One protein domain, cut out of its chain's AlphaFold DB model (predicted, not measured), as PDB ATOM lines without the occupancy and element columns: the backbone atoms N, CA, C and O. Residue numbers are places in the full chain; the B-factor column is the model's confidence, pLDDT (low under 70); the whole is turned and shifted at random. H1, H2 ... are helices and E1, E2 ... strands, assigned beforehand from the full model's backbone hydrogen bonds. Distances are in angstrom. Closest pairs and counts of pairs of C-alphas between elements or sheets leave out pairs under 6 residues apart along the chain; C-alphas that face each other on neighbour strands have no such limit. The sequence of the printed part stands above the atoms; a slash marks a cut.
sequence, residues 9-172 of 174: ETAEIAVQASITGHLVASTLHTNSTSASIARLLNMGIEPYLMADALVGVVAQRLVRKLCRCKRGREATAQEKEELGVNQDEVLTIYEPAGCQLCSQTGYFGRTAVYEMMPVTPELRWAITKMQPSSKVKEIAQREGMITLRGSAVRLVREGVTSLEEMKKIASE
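This is residues 9 to 172 of the 174 residues of a protein of Clostridium sp. 7_3_54FAA (UniProt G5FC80). A long ribbon of two strands, E1 and E4, joins a cluster of five helices, H1, H2, H3, H5 and H6, at one end to a small pair of short strands, E2 and E3, with H4 beside it at the other. The helical hairpin of H7 and H8 packs on the ribbon, and H7 also reaches E3. The printed part has 164 residues, with eight named helices and four named strands in the order H1 H2 H3 E1 E2 H4 E3 E4 H5 H6 H7 H8; both two-stranded sheets, E1 - E4 and E2 - E3, are antiparallel, and the class is mixed, helices and strands. The whole is loose, with a radius of gyration of the C-alphas of 19.3 A and spans of 54 by 36 by 23 A.

H1, residues 9 to 19, touches H3, residues 47 to 53, at a steep tilt of 56 degrees; their closest C-alphas, Ile 19 and Ala 53, are 5.4 A apart. H2, residues 33 to 42, touches H6, residues 133 to 142, closest at the C-alphas of Ser 34 and Ser 133, 5.3 A. H5, residues 121 to 128, touches H3, with the closest C-alphas, Ala 51 and Arg 124, 4.8 A apart. H5 and H6 form a helical hairpin, opposite ways at a shallow tilt of 1 degrees, closest at the C-alphas of Leu 123 and Val 136, 6.4 A. E1, residues 56 to 66, and E4, residues 107 to 118, are antiparallel at 162 degrees, with N 61 and O 113 within hydrogen-bond range at 3.0 A. E2, residues 71 to 74, and E3, residues 92 to 95, are antiparallel at 140 degrees, with N 73 and O 93 within range at 2.9 A. H4, residues 77 to 82, touches no helix. H7, residues 148 to 157, and H8, residues 163 to 170, form a helical hairpin at a shallow tilt of 10 degrees, closest at the C-alphas of Ala 152 and Met 166, 5.4 A. The closest C-alphas of E4 and H7, Glu 115 and Leu 148, are 5.0 A apart. Of the five pairs of helices that touch and have a tilt, three are at a shallow tilt, H2 and H6 only just so at 33 degrees: the helix packing is part aligned, part crossed. Every O i to N i+4 pair is within hydrogen-bond range in H1, H3, H4, H5, H6 and H7, against 5 of 6 in H2 and 3 of 4 in H8.

H1 begins at C-alpha 9, (-8.302, 28.807, -11.882), and is 15.7 A long. E1 is 30.5 A long, and E4, 32.3 A long, begins at C-alpha 107, (-35.777, 31.734, 19.646). H8 ends at C-alpha 170, (-35.196, 40.482, 2.380).

The two C-alphas farthest apart, those of Gln 100 and Lys 129, are 55.7 A apart. The printed part has no cut; the links H1 to H2 and E3 to E4 are long. The mean pLDDT of the printed part is 95.5, with residues 171 to 172 under 70.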
ATOM      1  N   GLU A   9      -8.982  30.080 -11.625       97.44
ATOM      2  CA  GLU A   9      -8.302  28.807 -11.882       97.44
ATOM      3  C   GLU A   9      -9.102  27.630 -11.303       97.44
ATOM      4  O   GLU A   9      -9.412  26.658 -11.995       97.44
ATOM      5  N   THR A  10      -9.538  27.750 -10.048       97.06
ATOM      6  CA  THR A  10     -10.374  26.741  -9.388       97.06
ATOM      7  C   THR A  10     -11.737  26.608 -10.071       97.06
ATOM      8  O   THR A  10     -12.263  25.498 -10.190       97.06
ATOM      9  N   ALA A  11     -12.322  27.724 -10.524       97.19
ATOM     10  CA  ALA A  11     -13.587  27.722 -11.254       97.19
ATOM     11  C   ALA A  11     -13.472  26.947 -12.577       97.19
ATOM     12  O   ALA A  11     -14.335  26.121 -12.886       97.19
ATOM     13  N   GLU A  12     -12.397  27.171 -13.332       96.38
ATOM     14  CA  GLU A  12     -12.144  26.518 -14.615       96.38
ATOM     15  C   GLU A  12     -11.975  25.006 -14.441       96.38
ATOM     16  O   GLU A  12     -12.662  24.224 -15.104       96.38
ATOM     17  N   ILE A  13     -11.149  24.583 -13.479       95.62
ATOM     18  CA  ILE A  13     -10.944  23.162 -13.160       95.62
ATOM     19  C   ILE A  13     -12.271  22.494 -12.767       95.62
ATOM     20  O   ILE A  13     -12.560  21.379 -13.209       95.62
ATOM     21  N   ALA A  14     -13.103  23.168 -11.966       96.81
ATOM     22  CA  ALA A  14     -14.404  22.650 -11.544       96.81
ATOM     23  C   ALA A  14     -15.352  22.418 -12.733       96.81
ATOM     24  O   ALA A  14     -16.007  21.377 -12.812       96.81
ATOM     25  N   VAL A  15     -15.412  23.375 -13.662       95.88
ATOM     26  CA  VAL A  15     -16.253  23.294 -14.864       95.88
ATOM     27  C   VAL A  15     -15.764  22.185 -15.797       95.88
ATOM     28  O   VAL A  15     -16.569  21.360 -16.228       95.88
ATOM     29  N   GLN A  16     -14.455  22.086 -16.040       95.12
ATOM     30  CA  GLN A  16     -13.871  21.025 -16.871       95.12
ATOM     31  C   GLN A  16     -14.106  19.626 -16.280       95.12
ATOM     32  O   GLN A  16     -14.471  18.686 -16.992       95.12
ATOM     33  N   ALA A  17     -13.966  19.475 -14.961       96.06
ATOM     34  CA  ALA A  17     -14.276  18.219 -14.280       96.06
ATOM     35  C   ALA A  17     -15.757  17.826 -14.446       96.06
ATOM     36  O   ALA A  17     -16.054  16.649 -14.653       96.06
ATOM     37  N   SER A  18     -16.672  18.805 -14.412       96.06
ATOM     38  CA  SER A  18     -18.105  18.576 -14.634       96.06
ATOM     39  C   SER A  18     -18.397  18.080 -16.056       96.06
ATOM     40  O   SER A  18     -19.047  17.052 -16.237       96.06
ATOM     41  N   ILE A  19     -17.835  18.747 -17.070       95.00
ATOM     42  CA  ILE A  19     -18.034  18.410 -18.495       95.00
ATOM     43  C   ILE A  19     -17.474  17.022 -18.834       95.00
ATOM     44  O   ILE A  19     -18.049  16.288 -19.635       95.00
ATOM     45  N   THR A  20     -16.384  16.615 -18.182       95.12
ATOM     46  CA  THR A  20     -15.800  15.269 -18.348       95.12
ATOM     47  C   THR A  20     -16.582  14.162 -17.627       95.12
ATOM     48  O   THR A  20     -16.143  13.013 -17.612       95.12
ATOM     49  N   GLY A  21     -17.753  14.475 -17.061       94.31
ATOM     50  CA  GLY A  21     -18.706  13.501 -16.528       94.31
ATOM     51  C   GLY A  21     -18.653  13.300 -15.013       94.31
ATOM     52  O   GLY A  21     -19.284  12.371 -14.506       94.31
ATOM     53  N   HIS A  22     -17.933  14.143 -14.266       97.00
ATOM     54  CA  HIS A  22     -17.913  14.069 -12.805       97.00
ATOM     55  C   HIS A  22     -18.997  14.953 -12.192       97.00
ATOM     56  O   HIS A  22     -19.153  16.114 -12.552       97.00
ATOM     57  N   LEU A  23     -19.696  14.457 -11.172       96.62
ATOM     58  CA  LEU A  23     -20.553  15.323 -10.367       96.62
ATOM     59  C   LEU A  23     -19.691  16.225  -9.472       96.62
ATOM     60  O   LEU A  23     -19.054  15.761  -8.520       96.62
ATOM     61  N   VAL A  24     -19.703  17.527  -9.752       97.38
ATOM     62  CA  VAL A  24     -18.971  18.533  -8.976       97.38
ATOM     63  C   VAL A  24     -19.938  19.322  -8.098       97.38
ATOM     64  O   VAL A  24     -20.891  19.924  -8.576       97.38
ATOM     65  N   ALA A  25     -19.662  19.340  -6.794       97.56
ATOM     66  CA  ALA A  25     -20.324  20.212  -5.829       97.56
ATOM     67  C   ALA A  25     -19.291  21.182  -5.251       97.56
ATOM     68  O   ALA A  25     -18.207  20.737  -4.853       97.56
ATOM     69  N   SER A  26     -19.635  22.472  -5.224       97.44
ATOM     70  CA  SER A  26     -18.811  23.552  -4.680       97.44
ATOM     71  C   SER A  26     -19.665  24.681  -4.105       97.44
ATOM     72  O   SER A  26     -20.887  24.682  -4.265       97.44
ATOM     73  N   THR A  27     -19.029  25.634  -3.427       97.75
ATOM     74  CA  THR A  27     -19.687  26.803  -2.829       97.75
ATOM     75  C   THR A  27     -19.116  28.114  -3.367       97.75
ATOM     76  O   THR A  27     -17.951  28.191  -3.761       97.75
ATOM     77  N   LEU A  28     -19.964  29.146  -3.407       96.81
ATOM     78  CA  LEU A  28     -19.593  30.527  -3.709       96.81
ATOM     79  C   LEU A  28     -20.289  31.464  -2.719       96.81
ATOM     80  O   LEU A  28     -21.452  31.260  -2.362       96.81
ATOM     81  N   HIS A  29     -19.613  32.545  -2.338       94.81
ATOM     82  CA  HIS A  29     -20.217  33.615  -1.548       94.81
ATOM     83  C   HIS A  29     -20.937  34.612  -2.458       94.81
ATOM     84  O   HIS A  29     -20.331  35.542  -2.986       94.81
ATOM     85  N   THR A  30     -22.241  34.406  -2.652       93.00
ATOM     86  CA  THR A  30     -23.115  35.321  -3.404       93.00
ATOM     87  C   THR A  30     -24.464  35.498  -2.704       93.00
ATOM     88  O   THR A  30     -24.806  34.743  -1.788       93.00
ATOM     89  N   ASN A  31     -25.214  36.526  -3.109       89.38
ATOM     90  CA  ASN A  31     -26.476  36.898  -2.461       89.38
ATOM     91  C   ASN A  31     -27.686  36.111  -2.985       89.38
ATOM     92  O   ASN A  31     -28.678  35.986  -2.278       89.38
ATOM     93  N   SER A  32     -27.598  35.544  -4.187       90.31
ATOM     94  CA  SER A  32     -28.683  34.785  -4.811       90.31
ATOM     95  C   SER A  32     -28.150  33.771  -5.817       90.31
ATOM     96  O   SER A  32     -26.984  33.824  -6.225       90.31
ATOM     97  N   THR A  33     -29.022  32.869  -6.260       94.81
ATOM     98  CA  THR A  33     -28.701  31.868  -7.284       94.81
ATOM     99  C   THR A  33     -28.289  32.510  -8.614       94.81
ATOM    100  O   THR A  33     -27.272  32.137  -9.202       94.81
ATOM    101  N   SER A  34     -29.013  33.539  -9.066       92.88
ATOM    102  CA  SER A  34     -28.689  34.280 -10.290       92.88
ATOM    103  C   SER A  34     -27.383  35.077 -10.168       92.88
ATOM    104  O   SER A  34     -26.655  35.230 -11.148       92.88
ATOM    105  N   ALA A  35     -27.042  35.565  -8.969       92.56
ATOM    106  CA  ALA A  35     -25.768  36.241  -8.725       92.56
ATOM    107  C   ALA A  35     -24.570  35.275  -8.790       92.56
ATOM    108  O   ALA A  35     -23.487  35.685  -9.209       92.56
ATOM    109  N   SER A  36     -24.751  33.995  -8.439       95.25
ATOM    110  CA  SER A  36     -23.709  32.967  -8.593       95.25
ATOM    111  C   SER A  36     -23.304  32.763 -10.056       95.25
ATOM    112  O   SER A  36     -22.115  32.669 -10.349       95.25
ATOM    113  N   ILE A  37     -24.276  32.769 -10.975       94.50
ATOM    114  CA  ILE A  37     -24.030  32.691 -12.426       94.50
ATOM    115  C   ILE A  37     -23.172  33.874 -12.877       94.50
ATOM    116  O   ILE A  37     -22.119  33.686 -13.481       94.50
ATOM    117  N   ALA A  38     -23.581  35.099 -12.535       93.19
ATOM    118  CA  ALA A  38     -22.819  36.295 -12.886       93.19
ATOM    119  C   ALA A  38     -21.404  36.282 -12.288       93.19
ATOM    120  O   ALA A  38     -20.453  36.713 -12.935       93.19
ATOM    121  N   ARG A  39     -21.236  35.758 -11.065       95.12
ATOM    122  CA  ARG A  39     -19.923  35.639 -10.421       95.12
ATOM    123  C   ARG A  39     -18.986  34.706 -11.188       95.12
ATOM    124  O   ARG A  39     -17.829  35.072 -11.357       95.12
ATOM    125  N   LEU A  40     -19.474  33.556 -11.655       95.69
ATOM    126  CA  LEU A  40     -18.686  32.614 -12.459       95.69
ATOM    127  C   LEU A  40     -18.316  33.200 -13.831       95.69
ATOM    128  O   LEU A  40     -17.167  33.083 -14.245       95.69
ATOM    129  N   LEU A  41     -19.234  33.916 -14.490       94.00
ATOM    130  CA  LEU A  41     -18.927  34.642 -15.734       94.00
ATOM    131  C   LEU A  41     -17.848  35.710 -15.516       94.00
ATOM    132  O   LEU A  41     -16.901  35.811 -16.288       94.00
ATOM    133  N   ASN A  42     -17.943  36.468 -14.420       93.69
ATOM    134  CA  ASN A  42     -16.944  37.478 -14.056       93.69
ATOM    135  C   ASN A  42     -15.577  36.877 -13.689       93.69
ATOM    136  O   ASN A  42     -14.576  37.589 -13.716       93.69
ATOM    137  N   MET A  43     -15.523  35.590 -13.333       95.81
ATOM    138  CA  MET A  43     -14.275  34.844 -13.146       95.81
ATOM    139  C   MET A  43     -13.668  34.365 -14.474       95.81
ATOM    140  O   MET A  43     -12.614  33.745 -14.449       95.81
ATOM    141  N   GLY A  44     -14.284  34.661 -15.621       94.81
ATOM    142  CA  GLY A  44     -13.759  34.305 -16.942       94.81
ATOM    143  C   GLY A  44     -14.216  32.939 -17.454       94.81
ATOM    144  O   GLY A  44     -13.674  32.459 -18.444       94.81
ATOM    145  N   ILE A  45     -15.208  32.309 -16.816       96.88
ATOM    146  CA  ILE A  45     -15.792  31.075 -17.350       96.88
ATOM    147  C   ILE A  45     -16.600  31.400 -18.604       96.88
ATOM    148  O   ILE A  45     -17.536  32.200 -18.566       96.88
ATOM    149  N   GLU A  46     -16.269  30.722 -19.700       96.81
ATOM    150  CA  GLU A  46     -16.988  30.861 -20.960       96.81
ATOM    151  C   GLU A  46     -18.480  30.501 -20.797       96.81
ATOM    152  O   GLU A  46     -18.800  29.421 -20.281       96.81
ATOM    153  N   PRO A  47     -19.420  31.348 -21.267       95.88
ATOM    154  CA  PRO A  47     -20.851  31.157 -21.030       95.88
ATOM    155  C   PRO A  47     -21.387  29.795 -21.477       95.88
ATOM    156  O   PRO A  47     -22.228  29.209 -20.797       95.88
ATOM    157  N   TYR A  48     -20.894  29.273 -22.604       94.56
ATOM    158  CA  TYR A  48     -21.336  27.983 -23.132       94.56
ATOM    159  C   TYR A  48     -20.855  26.806 -22.269       94.56
ATOM    160  O   TYR A  48     -21.630  25.880 -22.045       94.56
ATOM    161  N   LEU A  49     -19.625  26.862 -21.733       95.44
ATOM    162  CA  LEU A  49     -19.108  25.844 -20.810       95.44
ATOM    163  C   LEU A  49     -19.912  25.852 -19.514       95.44
ATOM    164  O   LEU A  49     -20.275  24.798 -19.000       95.44
ATOM    165  N   MET A  50     -20.240  27.041 -19.003       94.25
ATOM    166  CA  MET A  50     -21.046  27.166 -17.795       94.25
ATOM    167  C   MET A  50     -22.473  26.643 -17.998       94.25
ATOM    168  O   MET A  50     -22.979  25.925 -17.140       94.25
ATOM    169  N   ALA A  51     -23.123  26.981 -19.117       94.38
ATOM    170  CA  ALA A  51     -24.476  26.519 -19.426       94.38
ATOM    171  C   ALA A  51     -24.565  24.990 -19.556       94.38
ATOM    172  O   ALA A  51     -25.586  24.406 -19.188       94.38
ATOM    173  N   ASP A  52     -23.515  24.351 -20.074       93.44
ATOM    174  CA  ASP A  52     -23.445  22.897 -20.225       93.44
ATOM    175  C   ASP A  52     -23.108  22.191 -18.900       93.44
ATOM    176  O   ASP A  52     -23.756  21.215 -18.522       93.44
ATOM    177  N   ALA A  53     -22.149  22.733 -18.142       95.31
ATOM    178  CA  ALA A  53     -21.655  22.138 -16.901       95.31
ATOM    179  C   ALA A  53     -22.594  22.303 -15.695       95.31
ATOM    180  O   ALA A  53     -22.550  21.488 -14.767       95.31
ATOM    181  N   LEU A  54     -23.379  23.385 -15.643       96.06
ATOM    182  CA  LEU A  54     -24.165  23.751 -14.466       96.06
ATOM    183  C   LEU A  54     -25.509  23.010 -14.450       96.06
ATOM    184  O   LEU A  54     -26.344  23.174 -15.337       96.06
ATOM    185  N   VAL A  55     -25.740  22.221 -13.399       96.44
ATOM    186  CA  VAL A  55     -27.003  21.483 -13.191       96.44
ATOM    187  C   VAL A  55     -28.014  22.304 -12.389       96.44
ATOM    188  O   VAL A  55     -29.219  22.244 -12.630       96.44
ATOM    189  N   GLY A  56     -27.537  23.085 -11.424       96.94
ATOM    190  CA  GLY A  56     -28.382  23.878 -10.543       96.94
ATOM    191  C   GLY A  56     -27.564  24.709  -9.568       96.94
ATOM    192  O   GLY A  56     -26.389  24.429  -9.326       96.94
ATOM    193  N   VAL A  57     -28.203  25.722  -8.993       97.69
ATOM    194  CA  VAL A  57     -27.633  26.569  -7.944       97.69
ATOM    195  C   VAL A  57     -28.584  26.589  -6.756       97.69
ATOM    196  O   VAL A  57     -29.800  26.685  -6.923       97.69
ATOM    197  N   VAL A  58     -28.028  26.517  -5.550       97.56
ATOM    198  CA  VAL A  58     -28.780  26.661  -4.302       97.56
ATOM    199  C   VAL A  58     -28.216  27.847  -3.538       97.56
ATOM    200  O   VAL A  58     -27.051  27.827  -3.140       97.56
ATOM    201  N   ALA A  59     -29.042  28.861  -3.304       96.06
ATOM    202  CA  ALA A  59     -28.747  29.895  -2.325       96.06
ATOM    203  C   ALA A  59     -29.409  29.525  -0.993       96.06
ATOM    204  O   ALA A  59     -30.538  29.030  -0.945       96.06
ATOM    205  N   GLN A  60     -28.680  29.743   0.102       95.56
ATOM    206  CA  GLN A  60     -29.127  29.405   1.446       95.56
ATOM    207  C   GLN A  60     -28.861  30.562   2.407       95.56
ATOM    208  O   GLN A  60     -27.772  31.140   2.435       95.56
ATOM    209  N   ARG A  61     -29.838  30.824   3.274       95.56
ATOM    210  CA  ARG A  61     -29.683  31.625   4.492       95.56
ATOM    211  C   ARG A  61     -30.168  30.842   5.706       95.56
ATOM    212  O   ARG A  61     -30.896  29.861   5.574       95.56
ATOM    213  N   LEU A  62     -29.739  31.254   6.895       96.81
ATOM    214  CA  LEU A  62     -30.217  30.690   8.156       96.81
ATOM    215  C   LEU A  62     -31.008  31.746   8.911       96.81
ATOM    216  O   LEU A  62     -30.521  32.854   9.106       96.81
ATOM    217  N   VAL A  63     -32.179  31.359   9.401       97.56
ATOM    218  CA  VAL A  63     -32.972  32.164  10.335       97.56
ATOM    219  C   VAL A  63     -33.137  31.433  11.646       97.56
ATOM    220  O   VAL A  63     -33.126  30.198  11.712       97.56
ATOM    221  N   ARG A  64     -33.300  32.201  12.714       98.06
ATOM    222  CA  ARG A  64     -33.635  31.670  14.030       98.06
ATOM    223  C   ARG A  64     -35.059  31.116  14.010       98.06
ATOM    224  O   ARG A  64     -35.965  31.728  13.459       98.06
ATOM    225  N   LYS A  65     -35.269  29.952  14.624       98.44
ATOM    226  CA  LYS A  65     -36.614  29.384  14.796       98.44
ATOM    227  C   LYS A  65     -37.260  29.967  16.039       98.44
ATOM    228  O   LYS A  65     -36.608  30.063  17.080       98.44
ATOM    229  N   LEU A  66     -38.543  30.294  15.957       98.69
ATOM    230  CA  LEU A  66     -39.315  30.700  17.124       98.69
ATOM    231  C   LEU A  66     -39.334  29.579  18.167       98.69
ATOM    232  O   LEU A  66     -39.515  28.400  17.857       98.69
ATOM    233  N   CYS A  67     -39.139  29.953  19.426       98.50
ATOM    234  CA  CYS A  67     -39.251  29.030  20.544       98.50
ATOM    235  C   CYS A  67     -40.720  28.620  20.756       98.50
ATOM    236  O   CYS A  67     -41.645  29.345  20.401       98.50
ATOM    237  N   ARG A  68     -40.951  27.497  21.444       97.31
ATOM    238  CA  ARG A  68     -42.293  27.058  21.871       97.31
ATOM    239  C   ARG A  68     -43.057  28.073  22.734       97.31
ATOM    240  O   ARG A  68     -44.264  27.955  22.861       97.31
ATOM    241  N   CYS A  69     -42.368  29.054  23.325       97.94
ATOM    242  CA  CYS A  69     -42.998  30.155  24.061       97.94
ATOM    243  C   CYS A  69     -43.620  31.236  23.161       97.94
ATOM    244  O   CYS A  69     -44.148  32.209  23.691       97.94
ATOM    245  N   LYS A  70     -43.525  31.102  21.830       98.25
ATOM    246  CA  LYS A  70     -44.056  32.062  20.857       98.25
ATOM    247  C   LYS A  70     -45.508  32.448  21.141       98.25
ATOM    248  O   LYS A  70     -46.313  31.609  21.543       98.25
ATOM    249  N   ARG A  71     -45.846  33.711  20.887       97.75
ATOM    250  CA  ARG A  71     -47.207  34.243  21.033       97.75
ATOM    251  C   ARG A  71     -47.788  34.545  19.665       97.75
ATOM    252  O   ARG A  71     -47.124  35.174  18.851       97.75
ATOM    253  N   GLY A  72     -48.996  34.048  19.422       97.75
ATOM    254  CA  GLY A  72     -49.741  34.346  18.207       97.75
ATOM    255  C   GLY A  72     -50.467  35.679  18.337       97.75
ATOM    256  O   GLY A  72     -51.035  35.968  19.392       97.75
ATOM    257  N   ARG A  73     -50.471  36.460  17.261       97.19
ATOM    258  CA  ARG A  73     -51.360  37.608  17.083       97.19
ATOM    259  C   ARG A  73     -51.830  37.691  15.641       97.19
ATOM    260  O   ARG A  73     -51.197  37.133  14.744       97.19
ATOM    261  N   GLU A  74     -52.917  38.415  15.421       97.12
ATOM    262  CA  GLU A  74     -53.340  38.724  14.063       97.12
ATOM    263  C   GLU A  74     -52.328  39.662  13.387       97.12
ATOM    264  O   GLU A  74     -51.783  40.585  14.008       97.12
ATOM    265  N   ALA A  75     -52.033  39.380  12.119       97.38
ATOM    266  CA  ALA A  75     -51.209  40.230  11.280       97.38
ATOM    267  C   ALA A  75     -51.962  41.523  10.947       97.38
ATOM    268  O   ALA A  75     -53.140  41.505  10.590       97.38
ATOM    269  N   THR A  76     -51.261  42.649  11.033       96.81
ATOM    270  CA  THR A  76     -51.780  43.943  10.582       96.81
ATOM    271  C   THR A  76     -51.944  43.967   9.061       96.81
ATOM    272  O   THR A  76     -51.352  43.154   8.351       96.81
ATOM    273  N   ALA A  77     -52.701  44.935   8.540       95.44
ATOM    274  CA  ALA A  77     -52.886  45.100   7.097       95.44
ATOM    275  C   ALA A  77     -51.554  45.238   6.331       95.44
ATOM    276  O   ALA A  77     -51.362  44.607   5.292       95.44
ATOM    277  N   GLN A  78     -50.603  45.998   6.887       95.19
ATOM    278  CA  GLN A  78     -49.266  46.162   6.313       95.19
ATOM    279  C   GLN A  78     -48.487  44.840   6.291       95.19
ATOM    280  O   GLN A  78     -47.817  44.518   5.317       95.19
ATOM    281  N   GLU A  79     -48.580  44.038   7.351       96.12
ATOM    282  CA  GLU A  79     -47.884  42.751   7.409       96.12
ATOM    283  C   GLU A  79     -48.515  41.712   6.484       96.12
ATOM    284  O   GLU A  79     -47.794  40.902   5.905       96.12
ATOM    285  N   LYS A  80     -49.843  41.744   6.298       95.81
ATOM    286  CA  LYS A  80     -50.526  40.923   5.289       95.81
ATOM    287  C   LYS A  80     -50.023  41.263   3.886       95.81
ATOM    288  O   LYS A  80     -49.703  40.350   3.131       95.81
ATOM    289  N   GLU A  81     -49.864  42.549   3.576       93.75
ATOM    290  CA  GLU A  81     -49.280  43.004   2.310       93.75
ATOM    291  C   GLU A  81     -47.831  42.517   2.140       93.75
ATOM    292  O   GLU A  81     -47.504  41.896   1.128       93.75
ATOM    293  N   GLU A  82     -46.977  42.695   3.154       92.38
ATOM    294  CA  GLU A  82     -45.582  42.224   3.126       92.38
ATOM    295  C   GLU A  82     -45.461  40.701   2.929       92.38
ATOM    296  O   GLU A  82     -44.490  40.229   2.325       92.38
ATOM    297  N   LEU A  83     -46.433  39.938   3.439       94.31
ATOM    298  CA  LEU A  83     -46.510  38.478   3.353       94.31
ATOM    299  C   LEU A  83     -47.271  37.977   2.113       94.31
ATOM    300  O   LEU A  83     -47.393  36.761   1.938       94.31
ATOM    301  N   GLY A  84     -47.772  38.872   1.257       92.56
ATOM    302  CA  GLY A  84     -48.531  38.515   0.056       92.56
ATOM    303  C   GLY A  84     -49.854  37.808   0.362       92.56
ATOM    304  O   GLY A  84     -50.228  36.865  -0.334       92.56
ATOM    305  N   VAL A  85     -50.527  38.216   1.438       92.19
ATOM    306  CA  VAL A  85     -51.806  37.669   1.906       92.19
ATOM    307  C   VAL A  85     -52.920  38.692   1.677       92.19
ATOM    308  O   VAL A  85     -52.717  39.895   1.845       92.19
ATOM    309  N   ASN A  86     -54.106  38.216   1.291       92.19
ATOM    310  CA  ASN A  86     -55.266  39.079   1.067       92.19
ATOM    311  C   ASN A  86     -55.688  39.781   2.366       92.19
ATOM    312  O   ASN A  86     -55.675  39.179   3.439       92.19
ATOM    313  N   GLN A  87     -56.116  41.042   2.269       91.25
ATOM    314  CA  GLN A  87     -56.471  41.852   3.444       91.25
ATOM    315  C   GLN A  87     -57.630  41.253   4.257       91.25
ATOM    316  O   GLN A  87     -57.622  41.323   5.490       91.25
ATOM    317  N   ASP A  88     -58.561  40.590   3.569       91.94
ATOM    318  CA  ASP A  88     -59.736  39.943   4.161       91.94
ATOM    319  C   ASP A  88     -59.417  38.598   4.845       91.94
ATOM    320  O   ASP A  88     -60.247  38.054   5.572       91.94
ATOM    321  N   GLU A  89     -58.221  38.036   4.636       93.44
ATOM    322  CA  GLU A  89     -57.821  36.760   5.234       93.44
ATOM    323  C   GLU A  89     -57.332  36.972   6.672       93.44
ATOM    324  O   GLU A  89     -56.457  37.801   6.936       93.44
ATOM    325  N   VAL A  90     -57.869  36.206   7.625       93.25
ATOM    326  CA  VAL A  90     -57.358  36.198   9.003       93.25
ATOM    327  C   VAL A  90     -56.047  35.418   9.032       93.25
ATOM    328  O   VAL A  90     -56.032  34.194   8.912       93.25
ATOM    329  N   LEU A  91     -54.941  36.132   9.225       96.31
ATOM    330  CA  LEU A  91     -53.604  35.556   9.303       96.31
ATOM    331  C   LEU A  91     -53.054  35.717  10.717       96.31
ATOM    332  O   LEU A  91     -52.865  36.836  11.189       96.31
ATOM    333  N   THR A  92     -52.747  34.603  11.379       97.88
ATOM    334  CA  THR A  92     -52.006  34.624  12.647       97.88
ATOM    335  C   THR A  92     -50.512  34.524  12.370       97.88
ATOM    336  O   THR A  92     -50.057  33.549  11.774       97.88
ATOM    337  N   ILE A  93     -49.744  35.494  12.856       97.94
ATOM    338  CA  ILE A  93     -48.281  35.436  12.893       97.94
ATOM    339  C   ILE A  93     -47.795  35.262  14.326       97.94
ATOM    340  O   ILE A  93     -48.523  35.512  15.287       97.94
ATOM    341  N   TYR A  94     -46.560  34.788  14.470       98.56
ATOM    342  CA  TYR A  94     -45.989  34.461  15.768       98.56
ATOM    343  C   TYR A  94     -44.783  35.337  16.093       98.56
ATOM    344  O   TYR A  94     -43.908  35.555  15.255       98.56
ATOM    345  N   GLU A  95     -44.716  35.771  17.347       97.31
ATOM    346  CA  GLU A  95     -43.671  36.650  17.865       97.31
ATOM    347  C   GLU A  95     -42.867  35.988  18.996       97.31
ATOM    348  O   GLU A  95     -43.391  35.129  19.726       97.31
ATOM    349  N   PRO A  96     -41.583  36.362  19.157       97.94
ATOM    350  CA  PRO A  96     -40.754  35.881  20.256       97.94
ATOM    351  C   PRO A  96     -41.275  36.413  21.602       97.94
ATOM    352  O   PRO A  96     -41.433  37.614  21.777       97.94
ATOM    353  N   ALA A  97     -41.503  35.526  22.577       97.19
ATOM    354  CA  ALA A  97     -41.954  35.933  23.919       97.19
ATOM    355  C   ALA A  97     -40.870  35.849  25.004       97.19
ATOM    356  O   ALA A  97     -40.906  36.608  25.966       97.19
ATOM    357  N   GLY A  98     -39.924  34.914  24.864       97.31
ATOM    358  CA  GLY A  98     -38.905  34.635  25.877       97.31
ATOM    359  C   GLY A  98     -39.373  33.641  26.947       97.31
ATOM    360  O   GLY A  98     -40.496  33.687  27.444       97.31
ATOM    361  N   CYS A  99     -38.512  32.678  27.269       98.00
ATOM    362  CA  CYS A  99     -38.665  31.777  28.408       98.00
ATOM    363  C   CYS A  99     -37.296  31.209  28.811       98.00
ATOM    364  O   CYS A  99     -36.296  31.427  28.121       98.00
ATOM    365  N   GLN A 100     -37.248  30.417  29.883       97.88
ATOM    366  CA  GLN A 100     -36.008  29.774  30.338       97.88
ATOM    367  C   GLN A 100     -35.369  28.868  29.272       97.88
ATOM    368  O   GLN A 100     -34.152  28.865  29.141       97.88
ATOM    369  N   LEU A 101     -36.164  28.156  28.459       96.62
ATOM    370  CA  LEU A 101     -35.632  27.254  27.424       96.62
ATOM    371  C   LEU A 101     -34.805  27.994  26.363       96.62
ATOM    372  O   LEU A 101     -33.813  27.469  25.872       96.62
ATOM    373  N   CYS A 102     -35.242  29.189  25.972       97.88
ATOM    374  CA  CYS A 102     -34.562  29.996  24.961       97.88
ATOM    375  C   CYS A 102     -33.669  31.081  25.569       97.88
ATOM    376  O   CYS A 102     -33.305  32.018  24.858       97.88
ATOM    377  N   SER A 103     -33.365  31.005  26.869       97.56
ATOM    378  CA  SER A 103     -32.600  32.031  27.590       97.56
ATOM    379  C   SER A 103     -33.162  33.440  27.374       97.56
ATOM    380  O   SER A 103     -32.425  34.380  27.098       97.56
ATOM    381  N   GLN A 104     -34.490  33.568  27.426       97.50
ATOM    382  CA  GLN A 104     -35.237  34.811  27.201       97.50
ATOM    383  C   GLN A 104     -35.100  35.446  25.805       97.50
ATOM    384  O   GLN A 104     -35.617  36.533  25.583       97.50
ATOM    385  N   THR A 105     -34.495  34.767  24.824       97.56
ATOM    386  CA  THR A 105     -34.359  35.312  23.455       97.56
ATOM    387  C   THR A 105     -35.640  35.211  22.624       97.56
ATOM    388  O   THR A 105     -35.794  35.915  21.634       97.56
ATOM    389  N   GLY A 106     -36.531  34.281  22.977       98.06
ATOM    390  CA  GLY A 106     -37.709  33.933  22.179       98.06
ATOM    391  C   GLY A 106     -37.432  33.022  20.976       98.06
ATOM    392  O   GLY A 106     -38.384  32.605  20.317       98.06
ATOM    393  N   TYR A 107     -36.179  32.614  20.749       98.44
ATOM    394  CA  TYR A 107     -35.777  31.734  19.646       98.44
ATOM    395  C   TYR A 107     -35.052  30.477  20.144       98.44
ATOM    396  O   TYR A 107     -34.329  30.515  21.134       98.44
ATOM    397  N   PHE A 108     -35.226  29.341  19.470       97.88
ATOM    398  CA  PHE A 108     -34.525  28.101  19.813       97.88
ATOM    399  C   PHE A 108     -34.181  27.293  18.556       97.88
ATOM    400  O   PHE A 108     -35.053  26.713  17.910       97.88
ATOM    401  N   GLY A 109     -32.890  27.245  18.223       97.50
ATOM    402  CA  GLY A 109     -32.385  26.616  17.003       97.50
ATOM    403  C   GLY A 109     -32.495  27.509  15.763       97.50
ATOM    404  O   GLY A 109     -32.876  28.679  15.830       97.50
ATOM    405  N   ARG A 110     -32.124  26.944  14.612       98.06
ATOM    406  CA  ARG A 110     -32.142  27.613  13.304       98.06
ATOM    407  C   ARG A 110     -32.825  26.730  12.268       98.06
ATOM    408  O   ARG A 110     -32.863  25.512  12.426       98.06
ATOM    409  N   THR A 111     -33.362  27.349  11.229       97.69
ATOM    410  CA  THR A 111     -33.823  26.669  10.019       97.69
ATOM    411  C   THR A 111     -33.217  27.350   8.807       97.69
ATOM    412  O   THR A 111     -32.912  28.544   8.847       97.69
ATOM    413  N   ALA A 112     -33.024  26.582   7.746       96.62
ATOM    414  CA  ALA A 112     -32.557  27.119   6.489       96.62
ATOM    415  C   ALA A 112     -33.720  27.687   5.671       96.62
ATOM    416  O   ALA A 112     -34.846  27.185   5.716       96.62
ATOM    417  N   VAL A 113     -33.407  28.741   4.930       96.94
ATOM    418  CA  VAL A 113     -34.236  29.332   3.886       96.94
ATOM    419  C   VAL A 113     -33.502  29.103   2.580       96.94
ATOM    420  O   VAL A 113     -32.322  29.441   2.479       96.94
ATOM    421  N   TYR A 114     -34.191  28.496   1.622       95.75
ATOM    422  CA  TYR A 114     -33.600  28.060   0.366       95.75
ATOM    423  C   TYR A 114     -34.214  28.799  -0.814       95.75
ATOM    424  O   TYR A 114     -35.428  28.996  -0.869       95.75
ATOM    425  N   GLU A 115     -33.363  29.122  -1.773       95.75
ATOM    426  CA  GLU A 115     -33.718  29.431  -3.151       95.75
ATOM    427  C   GLU A 115     -32.988  28.404  -4.013       95.75
ATOM    428  O   GLU A 115     -31.770  28.245  -3.908       95.75
ATOM    429  N   MET A 116     -33.739  27.645  -4.805       96.81
ATOM    430  CA  MET A 116     -33.205  26.547  -5.607       96.81
ATOM    431  C   MET A 116     -33.525  26.809  -7.068       96.81
ATOM    432  O   MET A 116     -34.694  26.866  -7.441       96.81
ATOM    433  N   MET A 117     -32.482  26.934  -7.878       97.31
ATOM    434  CA  MET A 117     -32.578  27.229  -9.299       97.31
ATOM    435  C   MET A 117     -31.981  26.069 -10.101       97.31
ATOM    436  O   MET A 117     -30.765  26.032 -10.311       97.31
ATOM    437  N   PRO A 118     -32.798  25.093 -10.532       97.06
ATOM    438  CA  PRO A 118     -32.382  24.112 -11.526       97.06
ATOM    439  C   PRO A 118     -32.043  24.817 -12.842       97.06
ATOM    440  O   PRO A 118     -32.740  25.746 -13.239       97.06
ATOM    441  N   VAL A 119     -30.999  24.376 -13.541       96.62
ATOM    442  CA  VAL A 119     -30.654  24.938 -14.852       96.62
ATOM    443  C   VAL A 119     -31.445  24.211 -15.938       96.62
ATOM    444  O   VAL A 119     -31.080  23.128 -16.396       96.62
ATOM    445  N   THR A 120     -32.558  24.818 -16.339       97.69
ATOM    446  CA  THR A 120     -33.444  24.350 -17.413       97.69
ATOM    447  C   THR A 120     -32.897  24.711 -18.801       97.69
ATOM    448  O   THR A 120     -32.002  25.553 -18.912       97.69
ATOM    449  N   PRO A 121     -33.420  24.123 -19.898       97.62
ATOM    450  CA  PRO A 121     -33.004  24.489 -21.254       97.62
ATOM    451  C   PRO A 121     -33.122  25.989 -21.568       97.62
ATOM    452  O   PRO A 121     -32.260  26.537 -22.257       97.62
ATOM    453  N   GLU A 122     -34.146  26.672 -21.048       97.62
ATOM    454  CA  GLU A 122     -34.304  28.113 -21.253       97.62
ATOM    455  C   GLU A 122     -33.266  28.919 -20.463       97.62
ATOM    456  O   GLU A 122     -32.661  29.850 -21.002       97.62
ATOM    457  N   LEU A 123     -32.974  28.518 -19.223       97.12
ATOM    458  CA  LEU A 123     -31.894  29.119 -18.441       97.12
ATOM    459  C   LEU A 123     -30.524  28.882 -19.084       97.12
ATOM    460  O   LEU A 123     -29.722  29.812 -19.131       97.12
ATOM    461  N   ARG A 124     -30.264  27.699 -19.661       97.00
ATOM    462  CA  ARG A 124     -29.043  27.451 -20.449       97.00
ATOM    463  C   ARG A 124     -28.920  28.428 -21.607       97.00
ATOM    464  O   ARG A 124     -27.856  29.005 -21.807       97.00
ATOM    465  N   TRP A 125     -30.002  28.645 -22.355       96.94
ATOM    466  CA  TRP A 125     -30.011  29.633 -23.432       96.94
ATOM    467  C   TRP A 125     -29.717  31.042 -22.904       96.94
ATOM    468  O   TRP A 125     -28.867  31.735 -23.464       96.94
ATOM    469  N   ALA A 126     -30.362  31.446 -21.807       97.06
ATOM    470  CA  ALA A 126     -30.168  32.763 -21.210       97.06
ATOM    471  C   ALA A 126     -28.719  32.973 -20.743       97.06
ATOM    472  O   ALA A 126     -28.139  34.029 -20.996       97.06
ATOM    473  N   ILE A 127     -28.114  31.950 -20.133       96.50
ATOM    474  CA  ILE A 127     -26.707  31.938 -19.724       96.50
ATOM    475  C   ILE A 127     -25.789  32.071 -20.942       96.50
ATOM    476  O   ILE A 127     -24.961  32.977 -20.983       96.50
ATOM    477  N   THR A 128     -25.965  31.228 -21.964       96.69
ATOM    478  CA  THR A 128     -25.153  31.260 -23.193       96.69
ATOM    479  C   THR A 128     -25.256  32.604 -23.916       96.69
ATOM    480  O   THR A 128     -24.294  33.063 -24.528       96.69
ATOM    481  N   LYS A 129     -26.417  33.265 -23.847       96.81
ATOM    482  CA  LYS A 129     -26.647  34.611 -24.395       96.81
ATOM    483  C   LYS A 129     -26.253  35.745 -23.449       96.81
ATOM    484  O   LYS A 129     -26.563  36.893 -23.765       96.81
ATOM    485  N   MET A 130     -25.606  35.441 -22.322       94.56
ATOM    486  CA  MET A 130     -25.168  36.404 -21.306       94.56
ATOM    487  C   MET A 130     -26.278  37.385 -20.909       94.56
ATOM    488  O   MET A 130     -26.071  38.596 -20.821       94.56
ATOM    489  N   GLN A 131     -27.495  36.869 -20.722       96.31
ATOM    490  CA  GLN A 131     -28.615  37.693 -20.287       96.31
ATOM    491  C   GLN A 131     -28.356  38.257 -18.879       96.31
ATOM    492  O   GLN A 131     -27.709  37.594 -18.063       96.31
ATOM    493  N   PRO A 132     -28.882  39.453 -18.553       93.75
ATOM    494  CA  PRO A 132     -28.745  40.025 -17.217       93.75
ATOM    495  C   PRO A 132     -29.288  39.091 -16.127       93.75
ATOM    496  O   PRO A 132     -30.295  38.409 -16.335       93.75
ATOM    497  N   SER A 133     -28.695  39.124 -14.930       91.44
ATOM    498  CA  SER A 133     -29.124  38.287 -13.796       91.44
ATOM    499  C   SER A 133     -30.602  38.464 -13.439       91.44
ATOM    500  O   SER A 133     -31.241  37.508 -13.009       91.44
ATOM    501  N   SER A 134     -31.163  39.660 -13.648       93.00
ATOM    502  CA  SER A 134     -32.596  39.926 -13.472       93.00
ATOM    503  C   SER A 134     -33.458  39.097 -14.422       93.00
ATOM    504  O   SER A 134     -34.471  38.545 -13.997       93.00
ATOM    505  N   LYS A 135     -33.034  38.936 -15.682       95.69
ATOM    506  CA  LYS A 135     -33.745  38.118 -16.668       95.69
ATOM    507  C   LYS A 135     -33.641  36.632 -16.349       95.69
ATOM    508  O   LYS A 135     -34.629  35.916 -16.450       95.69
ATOM    509  N   VAL A 136     -32.464  36.180 -15.918       95.50
ATOM    510  CA  VAL A 136     -32.252  34.802 -15.446       95.50
ATOM    511  C   VAL A 136     -33.169  34.499 -14.255       95.50
ATOM    512  O   VAL A 136     -33.859  33.482 -14.255       95.50
ATOM    513  N   LYS A 137     -33.244  35.415 -13.279       94.81
ATOM    514  CA  LYS A 137     -34.143  35.304 -12.121       94.81
ATOM    515  C   LYS A 137     -35.614  35.252 -12.547       94.81
ATOM    516  O   LYS A 137     -36.338  34.385 -12.071       94.81
ATOM    517  N   GLU A 138     -36.043  36.120 -13.465       96.00
ATOM    518  CA  GLU A 138     -37.414  36.140 -14.000       96.00
ATOM    519  C   GLU A 138     -37.802  34.795 -14.637       96.00
ATOM    520  O   GLU A 138     -38.864  34.254 -14.329       96.00
ATOM    521  N   ILE A 139     -36.929  34.232 -15.485       97.38
ATOM    522  CA  ILE A 139     -37.148  32.925 -16.121       97.38
ATOM    523  C   ILE A 139     -37.276  31.841 -15.049       97.38
ATOM    524  O   ILE A 139     -38.266  31.112 -15.038       97.38
ATOM    525  N   ALA A 140     -36.333  31.785 -14.104       97.06
ATOM    526  CA  ALA A 140     -36.351  30.796 -13.032       97.06
ATOM    527  C   ALA A 140     -37.624  30.889 -12.172       97.06
ATOM    528  O   ALA A 140     -38.233  29.868 -11.855       97.06
ATOM    529  N   GLN A 141     -38.067  32.100 -11.815       96.44
ATOM    530  CA  GLN A 141     -39.304  32.305 -11.054       96.44
ATOM    531  C   GLN A 141     -40.540  31.869 -11.841       96.44
ATOM    532  O   GLN A 141     -41.423  31.218 -11.285       96.44
ATOM    533  N   ARG A 142     -40.595  32.180 -13.143       97.56
ATOM    534  CA  ARG A 142     -41.676  31.726 -14.026       97.56
ATOM    535  C   ARG A 142     -41.734  30.199 -14.123       97.56
ATOM    536  O   ARG A 142     -42.823  29.643 -14.218       97.56
ATOM    537  N   GLU A 143     -40.587  29.531 -14.057       97.12
ATOM    538  CA  GLU A 143     -40.470  28.068 -14.024       97.12
ATOM    539  C   GLU A 143     -40.689  27.456 -12.625       97.12
ATOM    540  O   GLU A 143     -40.582  26.243 -12.454       97.12
ATOM    541  N   GLY A 144     -41.044  28.268 -11.621       96.06
ATOM    542  CA  GLY A 144     -41.443  27.802 -10.291       96.06
ATOM    543  C   GLY A 144     -40.375  27.924  -9.202       96.06
ATOM    544  O   GLY A 144     -40.595  27.441  -8.090       96.06
ATOM    545  N   MET A 145     -39.240  28.580  -9.465       96.69
ATOM    546  CA  MET A 145     -38.284  28.926  -8.410       96.69
ATOM    547  C   MET A 145     -38.930  29.861  -7.381       96.69
ATOM    548  O   MET A 145     -39.446  30.930  -7.712       96.69
ATOM    549  N   ILE A 146     -38.819  29.494  -6.105       95.50
ATOM    550  CA  ILE A 146     -39.186  30.348  -4.974       95.50
ATOM    551  C   ILE A 146     -37.923  31.065  -4.488       95.50
ATOM    552  O   ILE A 146     -36.914  30.412  -4.219       95.50
ATOM    553  N   THR A 147     -37.978  32.394  -4.370       94.88
ATOM    554  CA  THR A 147     -36.846  33.207  -3.891       94.88
ATOM    555  C   THR A 147     -36.578  32.995  -2.401       94.88
ATOM    556  O   THR A 147     -37.427  32.444  -1.690       94.88
ATOM    557  N   LEU A 148     -35.441  33.475  -1.877       94.81
ATOM    558  CA  LEU A 148     -35.189  33.416  -0.430       94.81
ATOM    559  C   LEU A 148     -36.279  34.182   0.320       94.81
ATOM    560  O   LEU A 148     -36.804  33.671   1.311       94.81
ATOM    561  N   ARG A 149     -36.689  35.354  -0.184       93.88
ATOM    562  CA  ARG A 149     -37.819  36.104   0.384       93.88
ATOM    563  C   ARG A 149     -39.114  35.292   0.374       93.88
ATOM    564  O   ARG A 149     -39.761  35.193   1.415       93.88
ATOM    565  N   GLY A 150     -39.486  34.677  -0.749       94.75
ATOM    566  CA  GLY A 150     -40.702  33.858  -0.839       94.75
ATOM    567  C   GLY A 150     -40.682  32.658   0.118       94.75
ATOM    568  O   GLY A 150     -41.661  32.387   0.818       94.75
ATOM    569  N   SER A 151     -39.538  31.984   0.226       96.44
ATOM    570  CA  SER A 151     -39.328  30.889   1.176       96.44
ATOM    571  C   SER A 151     -39.394  31.366   2.630       96.44
ATOM    572  O   SER A 151     -39.953  30.670   3.479       96.44
ATOM    573  N   ALA A 152     -38.874  32.557   2.937       96.75
ATOM    574  CA  ALA A 152     -38.955  33.151   4.270       96.75
ATOM    575  C   ALA A 152     -40.397  33.538   4.640       96.75
ATOM    576  O   ALA A 152     -40.836  33.227   5.747       96.75
ATOM    577  N   VAL A 153     -41.155  34.131   3.707       96.31
ATOM    578  CA  VAL A 153     -42.592  34.426   3.871       96.31
ATOM    579  C   VAL A 153     -43.359  33.157   4.235       96.31
ATOM    580  O   VAL A 153     -44.133  33.156   5.196       96.31
ATOM    581  N   ARG A 154     -43.107  32.047   3.529       96.44
ATOM    582  CA  ARG A 154     -43.726  30.751   3.841       96.44
ATOM    583  C   ARG A 154     -43.453  30.325   5.289       96.44
ATOM    584  O   ARG A 154     -44.389  29.979   6.003       96.44
ATOM    585  N   LEU A 155     -42.207  30.422   5.756       97.94
ATOM    586  CA  LEU A 155     -41.836  30.050   7.129       97.94
ATOM    587  C   LEU A 155     -42.473  30.944   8.204       97.94
ATOM    588  O   LEU A 155     -42.725  30.470   9.316       97.94
ATOM    589  N   VAL A 156     -42.727  32.222   7.903       98.06
ATOM    590  CA  VAL A 156     -43.471  33.120   8.802       98.06
ATOM    591  C   VAL A 156     -44.930  32.685   8.896       98.06
ATOM    592  O   VAL A 156     -45.452  32.548  10.002       98.06
ATOM    593  N   ARG A 157     -45.570  32.399   7.754       96.38
ATOM    594  CA  ARG A 157     -46.966  31.930   7.694       96.38
ATOM    595  C   ARG A 157     -47.161  30.586   8.402       96.38
ATOM    596  O   ARG A 157     -48.183  30.371   9.042       96.38
ATOM    597  N   GLU A 158     -46.161  29.711   8.358       97.06
ATOM    598  CA  GLU A 158     -46.135  28.441   9.102       97.06
ATOM    599  C   GLU A 158     -45.810  28.622  10.602       97.06
ATOM    600  O   GLU A 158     -45.837  27.668  11.384       97.06
ATOM    601  N   GLY A 159     -45.470  29.839  11.040       97.56
ATOM    602  CA  GLY A 159     -45.098  30.140  12.422       97.56
ATOM    603  C   GLY A 159     -43.780  29.501  12.864       97.56
ATOM    604  O   GLY A 159     -43.591  29.248  14.061       97.56
ATOM    605  N   VAL A 160     -42.889  29.193  11.919       98.31
ATOM    606  CA  VAL A 160     -41.559  28.622  12.176       98.31
ATOM    607  C   VAL A 160     -40.567  29.714  12.570       98.31
ATOM    608  O   VAL A 160     -39.746  29.504  13.465       98.31
ATOM    609  N   THR A 161     -40.651  30.877  11.926       98.44
ATOM    610  CA  THR A 161     -39.826  32.058  12.208       98.44
ATOM    611  C   THR A 161     -40.689  33.313  12.355       98.44
ATOM    612  O   THR A 161     -41.890  33.286  12.100       98.44
ATOM    613  N   SER A 162     -40.079  34.402  12.814       97.94
ATOM    614  CA  SER A 162     -40.723  35.709  12.981       97.94
ATOM    615  C   SER A 162     -40.650  36.555  11.707       97.94
ATOM    616  O   SER A 162     -39.729  36.385  10.904       97.94
ATOM    617  N   LEU A 163     -41.523  37.558  11.603       96.69
ATOM    618  CA  LEU A 163     -41.429  38.586  10.563       96.69
ATOM    619  C   LEU A 163     -40.093  39.359  10.617       96.69
ATOM    620  O   LEU A 163     -39.527  39.683   9.579       96.69
ATOM    621  N   GLU A 164     -39.544  39.599  11.814       95.62
ATOM    622  CA  GLU A 164     -38.247  40.272  12.004       95.62
ATOM    623  C   GLU A 164     -37.095  39.511  11.321       95.62
ATOM    624  O   GLU A 164     -36.288  40.092  10.598       95.62
ATOM    625  N   GLU A 165     -37.031  38.192  11.509       96.62
ATOM    626  CA  GLU A 165     -36.034  37.335  10.855       96.62
ATOM    627  C   GLU A 165     -36.220  37.263   9.335       96.62
ATOM    628  O   GLU A 165     -35.232  37.224   8.606       96.62
ATOM    629  N   MET A 166     -37.463  37.283   8.842       95.81
ATOM    630  CA  MET A 166     -37.737  37.363   7.402       95.81
ATOM    631  C   MET A 166     -37.195  38.668   6.805       95.81
ATOM    632  O   MET A 166     -36.560  38.640   5.751       95.81
ATOM    633  N   LYS A 167     -37.397  39.804   7.487       93.44
ATOM    634  CA  LYS A 167     -36.926  41.119   7.026       93.44
ATOM    635  C   LYS A 167     -35.405  41.177   6.868       93.44
ATOM    636  O   LYS A 167     -34.940  41.790   5.914       93.44
ATOM    637  N   LYS A 168     -34.649  40.479   7.724       91.19
ATOM    638  CA  LYS A 168     -33.180  40.377   7.613       91.19
ATOM    639  C   LYS A 168     -32.725  39.676   6.333       91.19
ATOM    640  O   LYS A 168     -31.700  40.046   5.784       91.19
ATOM    641  N   ILE A 169     -33.484  38.691   5.845       87.44
ATOM    642  CA  ILE A 169     -33.188  38.052   4.554       87.44
ATOM    643  C   ILE A 169     -33.537  38.997   3.404       87.44
ATOM    644  O   ILE A 169     -32.757  39.132   2.469       87.44
ATOM    645  N   ALA A 170     -34.708  39.637   3.466       74.31
ATOM    646  CA  ALA A 170     -35.196  40.482   2.380       74.31
ATOM    647  C   ALA A 170     -34.275  41.682   2.107       74.31
ATOM    648  O   ALA A 170     -34.059  42.013   0.950       74.31
ATOM    649  N   SER A 171     -33.680  42.280   3.145       66.69
ATOM    650  CA  SER A 171     -32.714  43.378   2.992       66.69
ATOM    651  C   SER A 171     -31.391  42.983   2.327       66.69
ATOM    652  O   SER A 171     -30.598  43.862   2.020       66.69
ATOM    653  N   GLU A 172     -31.111  41.686   2.166       59.66
ATOM    654  CA  GLU A 172     -29.890  41.184   1.520       59.66
ATOM    655  C   GLU A 172     -30.118  40.726   0.063       59.66
ATOM    656  O   GLU A 172     -29.151  40.385  -0.623       59.66
TER     657      GLU A 172